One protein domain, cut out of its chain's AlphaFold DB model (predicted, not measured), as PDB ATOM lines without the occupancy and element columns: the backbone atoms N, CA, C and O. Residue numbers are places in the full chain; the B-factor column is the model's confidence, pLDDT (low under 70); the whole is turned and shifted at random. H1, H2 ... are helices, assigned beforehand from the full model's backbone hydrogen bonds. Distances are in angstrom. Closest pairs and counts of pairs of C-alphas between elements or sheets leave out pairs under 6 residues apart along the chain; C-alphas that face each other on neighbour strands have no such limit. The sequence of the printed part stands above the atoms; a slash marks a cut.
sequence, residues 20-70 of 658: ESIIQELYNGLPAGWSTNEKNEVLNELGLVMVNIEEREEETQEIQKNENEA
ATOM      1  N   GLU A  20      -6.545  10.651 -20.318       75.69
ATOM      2  CA  GLU A  20      -6.694  11.959 -19.651       75.69
ATOM      3  C   GLU A  20      -8.156  12.437 -19.601       75.69
ATOM      4  O   GLU A  20      -8.579  13.047 -18.621       75.69
ATOM      5  N   SER A  21      -8.953  12.117 -20.625       77.69
ATOM      6  CA  SER A  21     -10.394  12.396 -20.675       77.69
ATOM      7  C   SER A  21     -11.188  11.633 -19.609       77.69
ATOM      8  O   SER A  21     -12.082  12.209 -18.999       77.69
ATOM      9  N   ILE A  22     -10.832  10.373 -19.345       77.94
ATOM     10  CA  ILE A  22     -11.455   9.522 -18.320       77.94
ATOM     11  C   ILE A  22     -11.096  10.050 -16.926       77.94
ATOM     12  O   ILE A  22     -11.957  10.148 -16.057       77.94
ATOM     13  N   ILE A  23      -9.839  10.464 -16.722       79.88
ATOM     14  CA  ILE A  23      -9.398  11.071 -15.458       79.88
ATOM     15  C   ILE A  23     -10.105  12.426 -15.241       79.88
ATOM     16  O   ILE A  23     -10.557  12.709 -14.135       79.88
ATOM     17  N   GLN A  24     -10.303  13.234 -16.290       80.94
ATOM     18  CA  GLN A  24     -11.122  14.451 -16.206       80.94
ATOM     19  C   GLN A  24     -12.601  14.159 -15.912       80.94
ATOM     20  O   GLN A  24     -13.223  14.904 -15.157       80.94
ATOM     21  N   GLU A  25     -13.186  13.097 -16.464       86.12
ATOM     22  CA  GLU A  25     -14.565  12.697 -16.152       86.12
ATOM     23  C   GLU A  25     -14.702  12.237 -14.689       86.12
ATOM     24  O   GLU A  25     -15.646  12.643 -14.012       86.12
ATOM     25  N   LEU A  26     -13.699  11.527 -14.152       84.69
ATOM     26  CA  LEU A  26     -13.594  11.188 -12.727       84.69
ATOM     27  C   LEU A  26     -13.460  12.433 -11.831       84.69
ATOM     28  O   LEU A  26     -14.191  12.542 -10.849       84.69
ATOM     29  N   TYR A  27     -12.612  13.410 -12.183       87.31
ATOM     30  CA  TYR A  27     -12.513  14.680 -11.441       87.31
ATOM     31  C   TYR A  27     -13.843  15.448 -11.408       87.31
ATOM     32  O   TYR A  27     -14.198  16.022 -10.381       87.31
ATOM     33  N   ASN A  28     -14.610  15.431 -12.504       88.00
ATOM     34  CA  ASN A  28     -15.941  16.050 -12.565       88.00
ATOM     35  C   ASN A  28     -17.017  15.280 -11.767       88.00
ATOM     36  O   ASN A  28     -18.099  15.821 -11.541       88.00
ATOM     37  N   GLY A  29     -16.741  14.036 -11.360       90.25
ATOM     38  CA  GLY A  29     -17.621  13.206 -10.530       90.25
ATOM     39  C   GLY A  29     -17.411  13.353  -9.018       90.25
ATOM     40  O   GLY A  29     -18.214  12.822  -8.250       90.25
ATOM     41  N   LEU A  30     -16.362  14.057  -8.575       92.12
ATOM     42  CA  LEU A  30     -16.078  14.255  -7.151       92.12
ATOM     43  C   LEU A  30     -17.142  15.144  -6.464       92.12
ATOM     44  O   LEU A  30     -17.694  16.054  -7.093       92.12
ATOM     45  N   PRO A  31     -17.431  14.930  -5.163       92.94
ATOM     46  CA  PRO A  31     -18.307  15.807  -4.389       92.94
ATOM     47  C   PRO A  31     -17.841  17.270  -4.404       92.94
ATOM     48  O   PRO A  31     -16.648  17.566  -4.418       92.94
ATOM     49  N   ALA A  32     -18.786  18.211  -4.356       92.44
ATOM     50  CA  ALA A  32     -18.459  19.634  -4.332       92.44
ATOM     51  C   ALA A  32     -17.587  19.979  -3.109       92.44
ATOM     52  O   ALA A  32     -17.980  19.710  -1.979       92.44
ATOM     53  N   GLY A  33     -16.419  20.581  -3.354       90.62
ATOM     54  CA  GLY A  33     -15.411  20.891  -2.333       90.62
ATOM     55  C   GLY A  33     -14.255  19.888  -2.268       90.62
ATOM     56  O   GLY A  33     -13.193  20.239  -1.769       90.62
ATOM     57  N   TRP A  34     -14.413  18.677  -2.813       96.31
ATOM     58  CA  TRP A  34     -13.327  17.698  -2.895       96.31
ATOM     59  C   TRP A  34     -12.386  18.025  -4.063       96.31
ATOM     60  O   TRP A  34     -12.765  18.680  -5.037       96.31
ATOM     61  N   SER A  35     -11.137  17.581  -3.955       95.25
ATOM     62  CA  SER A  35     -10.069  17.836  -4.928       95.25
ATOM     63  C   SER A  35      -9.089  16.658  -4.972       95.25
ATOM     64  O   SER A  35      -9.356  15.612  -4.383       95.25
ATOM     65  N   THR A  36      -7.960  16.791  -5.669       94.56
ATOM     66  CA  THR A  36      -6.876  15.796  -5.641       94.56
ATOM     67  C   THR A  36      -5.515  16.467  -5.549       94.56
ATOM     68  O   THR A  36      -5.316  17.540  -6.121       94.56
ATOM     69  N   ASN A  37      -4.564  15.820  -4.878       92.50
ATOM     70  CA  ASN A  37      -3.178  16.289  -4.828       92.50
ATOM     71  C   ASN A  37      -2.368  15.880  -6.079       92.50
ATOM     72  O   ASN A  37      -2.850  15.169  -6.961       92.50
ATOM     73  N   GLU A  38      -1.101  16.297  -6.122       89.31
ATOM     74  CA  GLU A  38      -0.118  15.966  -7.171       89.31
ATOM     75  C   GLU A  38       0.120  14.456  -7.391       89.31
ATOM     76  O   GLU A  38       0.639  14.049  -8.430       89.31
ATOM     77  N   LYS A  39      -0.255  13.610  -6.422       90.25
ATOM     78  CA  LYS A  39      -0.111  12.148  -6.477       90.25
ATOM     79  C   LYS A  39      -1.358  11.467  -7.052       90.25
ATOM     80  O   LYS A  39      -1.344  10.240  -7.182       90.25
ATOM     81  N   ASN A  40      -2.386  12.241  -7.416       90.38
ATOM     82  CA  ASN A  40      -3.752  11.825  -7.752       90.38
ATOM     83  C   ASN A  40      -4.509  11.154  -6.582       90.38
ATOM     84  O   ASN A  40      -5.413  10.349  -6.810       90.38
ATOM     85  N   GLU A  41      -4.152  11.467  -5.335       92.69
ATOM     86  CA  GLU A  41      -4.897  11.034  -4.143       92.69
ATOM     87  C   GLU A  41      -6.077  11.989  -3.901       92.69
ATOM     88  O   GLU A  41      -5.928  13.208  -4.034       92.69
ATOM     89  N   VAL A  42      -7.252  11.448  -3.569       92.81
ATOM     90  CA  VAL A  42      -8.476  12.236  -3.347       92.81
ATOM     91  C   VAL A  42      -8.423  12.950  -2.002       92.81
ATOM     92  O   VAL A  42      -8.254  12.316  -0.965       92.81
ATOM     93  N   LEU A  43      -8.610  14.269  -2.025       94.00
ATOM     94  CA  LEU A  43      -8.708  15.125  -0.847       94.00
ATOM     95  C   LEU A  43     -10.159  15.559  -0.616       94.00
ATOM     96  O   LEU A  43     -10.862  15.928  -1.562       94.00
ATOM     97  N   ASN A  44     -10.590  15.589   0.642       94.38
ATOM     98  CA  ASN A  44     -11.866  16.200   1.022       94.38
ATOM     99  C   ASN A  44     -11.789  17.743   1.067       94.38
ATOM    100  O   ASN A  44     -10.756  18.347   0.782       94.38
ATOM    101  N   GLU A  45     -12.890  18.391   1.462       94.00
ATOM    102  CA  GLU A  45     -12.995  19.858   1.575       94.00
ATOM    103  C   GLU A  45     -12.074  20.504   2.633       94.00
ATOM    104  O   GLU A  45     -11.924  21.723   2.649       94.00
ATOM    105  N   LEU A  46     -11.432  19.698   3.488       92.31
ATOM    106  CA  LEU A  46     -10.434  20.123   4.476       92.31
ATOM    107  C   LEU A  46      -8.989  19.837   4.020       92.31
ATOM    108  O   LEU A  46      -8.053  20.055   4.784       92.31
ATOM    109  N   GLY A  47      -8.793  19.322   2.800       92.69
ATOM    110  CA  GLY A  47      -7.478  18.938   2.279       92.69
ATOM    111  C   GLY A  47      -6.931  17.611   2.822       92.69
ATOM    112  O   GLY A  47      -5.771  17.292   2.573       92.69
ATOM    113  N   LEU A  48      -7.736  16.825   3.546       92.38
ATOM    114  CA  LEU A  48      -7.322  15.529   4.093       92.38
ATOM    115  C   LEU A  48      -7.491  14.417   3.053       92.38
ATOM    116  O   LEU A  48      -8.523  14.350   2.380       92.38
ATOM    117  N   VAL A  49      -6.496  13.529   2.956       92.44
ATOM    118  CA  VAL A  49      -6.513  12.364   2.058       92.44
ATOM    119  C   VAL A  49      -7.610  11.387   2.479       92.44
ATOM    120  O   VAL A  49      -7.650  10.928   3.621       92.44
ATOM    121  N   MET A  50      -8.484  11.043   1.538       92.00
ATOM    122  CA  MET A  50      -9.513  10.028   1.715       92.00
ATOM    123  C   MET A  50      -8.914   8.633   1.511       92.00
ATOM    124  O   MET A  50      -8.291   8.348   0.489       92.00
ATOM    125  N   VAL A  51      -9.127   7.755   2.486       87.06
ATOM    126  CA  VAL A  51      -8.742   6.334   2.460       87.06
ATOM    127  C   VAL A  51      -9.896   5.509   1.897       87.06
ATOM    128  O   VAL A  51     -11.054   5.840   2.161       87.06
ATOM    129  N   ASN A  52      -9.613   4.455   1.124       75.88
ATOM    130  CA  ASN A  52     -10.675   3.553   0.691       75.88
ATOM    131  C   ASN A  52     -11.085   2.648   1.859       75.88
ATOM    132  O   ASN A  52     -10.254   1.927   2.405       75.88
ATOM    133  N   ILE A  53     -12.357   2.697   2.250       62.84
ATOM    134  CA  ILE A  53     -12.885   1.889   3.360       62.84
ATOM    135  C   ILE A  53     -13.523   0.591   2.833       62.84
ATOM    136  O   ILE A  53     -13.492  -0.419   3.529       62.84
ATOM    137  N   GLU A  54     -14.020   0.582   1.588       58.34
ATOM    138  CA  GLU A  54     -14.767  -0.550   1.008       58.34
ATOM    139  C   GLU A  54     -13.913  -1.827   0.870       58.34
ATOM    140  O   GLU A  54     -14.415  -2.927   1.077       58.34
ATOM    141  N   GLU A  55     -12.599  -1.698   0.642       53.47
ATOM    142  CA  GLU A  55     -11.658  -2.836   0.564       53.47
ATOM    143  C   GLU A  55     -11.595  -3.649   1.876       53.47
ATOM    144  O   GLU A  55     -11.306  -4.844   1.862       53.47
ATOM    145  N   ARG A  56     -11.950  -3.035   3.015       51.44
ATOM    146  CA  ARG A  56     -12.006  -3.699   4.328       51.44
ATOM    147  C   ARG A  56     -13.326  -4.444   4.579       51.44
ATOM    148  O   ARG A  56     -13.392  -5.300   5.463       51.44
ATOM    149  N   GLU A  57     -14.374  -4.138   3.813       54.31
ATOM    150  CA  GLU A  57     -15.653  -4.854   3.886       54.31
ATOM    151  C   GLU A  57     -15.647  -6.144   3.055       54.31
ATOM    152  O   GLU A  57     -16.374  -7.071   3.403       54.31
ATOM    153  N   GLU A  58     -14.823  -6.260   2.008       52.97
ATOM    154  CA  GLU A  58     -14.707  -7.512   1.239       52.97
ATOM    155  C   GLU A  58     -13.896  -8.581   1.994       52.97
ATOM    156  O   GLU A  58     -14.353  -9.720   2.102       52.97
ATOM    157  N   GLU A  59     -12.769  -8.214   2.617       50.94
ATOM    158  CA  GLU A  59     -11.963  -9.123   3.458       50.94
ATOM    159  C   GLU A  59     -12.776  -9.670   4.651       50.94
ATOM    160  O   GLU A  59     -12.784 -10.873   4.926       50.94
ATOM    161  N   THR A  60     -13.554  -8.809   5.318       51.78
ATOM    162  CA  THR A  60     -14.441  -9.236   6.415       51.78
ATOM    163  C   THR A  60     -15.669 -10.012   5.928       51.78
ATOM    164  O   THR A  60     -16.125 -10.918   6.632       51.78
ATOM    165  N   GLN A  61     -16.178  -9.751   4.717       53.44
ATOM    166  CA  GLN A  61     -17.225 -10.578   4.108       53.44
ATOM    167  C   GLN A  61     -16.724 -11.963   3.691       53.44
ATOM    168  O   GLN A  61     -17.485 -12.918   3.826       53.44
ATOM    169  N   GLU A  62     -15.481 -12.125   3.228       49.06
ATOM    170  CA  GLU A  62     -14.937 -13.453   2.900       49.06
ATOM    171  C   GLU A  62     -14.757 -14.316   4.162       49.06
ATOM    172  O   GLU A  62     -15.177 -15.478   4.179       49.06
ATOM    173  N   ILE A  63     -14.286 -13.719   5.264       55.44
ATOM    174  CA  ILE A  63     -14.261 -14.354   6.593       55.44
ATOM    175  C   ILE A  63     -15.682 -14.766   7.025       55.44
ATOM    176  O   ILE A  63     -15.926 -15.943   7.311       55.44
ATOM    177  N   GLN A  64     -16.654 -13.845   6.986       50.28
ATOM    178  CA  GLN A  64     -18.048 -14.152   7.339       50.28
ATOM    179  C   GLN A  64     -18.701 -15.174   6.398       50.28
ATOM    180  O   GLN A  64     -19.623 -15.880   6.804       50.28
ATOM    181  N   LYS A  65     -18.273 -15.286   5.139       51.53
ATOM    182  CA  LYS A  65     -18.835 -16.242   4.172       51.53
ATOM    183  C   LYS A  65     -18.442 -17.676   4.516       51.53
ATOM    184  O   LYS A  65     -19.312 -18.548   4.514       51.53
ATOM    185  N   ASN A  66     -17.185 -17.886   4.910       48.25
ATOM    186  CA  ASN A  66     -16.704 -19.160   5.452       48.25
ATOM    187  C   ASN A  66     -17.418 -19.504   6.775       48.25
ATOM    188  O   ASN A  66     -17.860 -20.634   6.981       48.25
ATOM    189  N   GLU A  67     -17.626 -18.511   7.643       47.28
ATOM    190  CA  GLU A  67     -18.350 -18.676   8.910       47.28
ATOM    191  C   GLU A  67     -19.845 -19.022   8.713       47.28
ATOM    192  O   GLU A  67     -20.418 -19.850   9.430       47.28
ATOM    193  N   ASN A  68     -20.495 -18.424   7.710       42.97
ATOM    194  CA  ASN A  68     -21.907 -18.662   7.407       42.97
ATOM    195  C   ASN A  68     -22.172 -20.043   6.786       42.97
ATOM    196  O   ASN A  68     -23.285 -20.555   6.934       42.97
ATOM    197  N   GLU A  69     -21.186 -20.680   6.146       43.38
ATOM    198  CA  GLU A  69     -21.341 -22.051   5.639       43.38
ATOM    199  C   GLU A  69     -21.404 -23.079   6.789       43.38
ATOM    200  O   GLU A  69     -22.177 -24.036   6.724       43.38
ATOM    201  N   ALA A  70     -20.730 -22.811   7.916       46.41
ATOM    202  CA  ALA A  70     -20.890 -23.581   9.155       46.41
ATOM    203  C   ALA A  70     -22.245 -23.330   9.858       46.41
ATOM    204  O   ALA A  70     -22.814 -24.238  10.472       46.41
TER     205      ALA A  70
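What this domain is: This is residues 20 to 70 of the 658 residues of the protein "DUF3835 domain-containing protein" of Melampsora larici-populina (strain 98AG31 / pathotype 3-4-7) (UniProt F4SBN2). Picture a small body of the helix H1 and a looped stretch, residues 29 to 52, from which an arm, residues 53 to 70, sticks out with the helix H2 on it. A short antiparallel pairing of residues 35 to 36 with 42 to 43 lies in the looped stretch. The 51 printed residues hold two named helices, H1 then H2, and no named strand; the class is all helix, with 25 residues, under half, in named elements. The whole is extended, with a radius of gyration of the C-alphas of 16.3 A and spans of 46 by 26 by 20 A.

How they stand to each other: H1, residues 20 to 28, and H2, residues 55 to 70, are apart. In H1 every O i to N i+4 pair is within hydrogen-bond range; in H2, 9 of 12 are.

Where its parts are: Find C-alpha 20 at (-6.694, 11.959, -19.651), where H1 begins; it runs 12.3 A to C-alpha 28. H2 runs 24.3 A from C-alpha 55 to C-alpha 70 at (-20.890, -23.581, 9.155).

The domain as a whole: The C-alphas of Glu 20 and Ala 70, the two farthest apart, are 47.9 A apart. The link from H1 to H2 is long, 26 residues. The printed part has no cut. Look at residues 53 to 70 for pLDDT under 70.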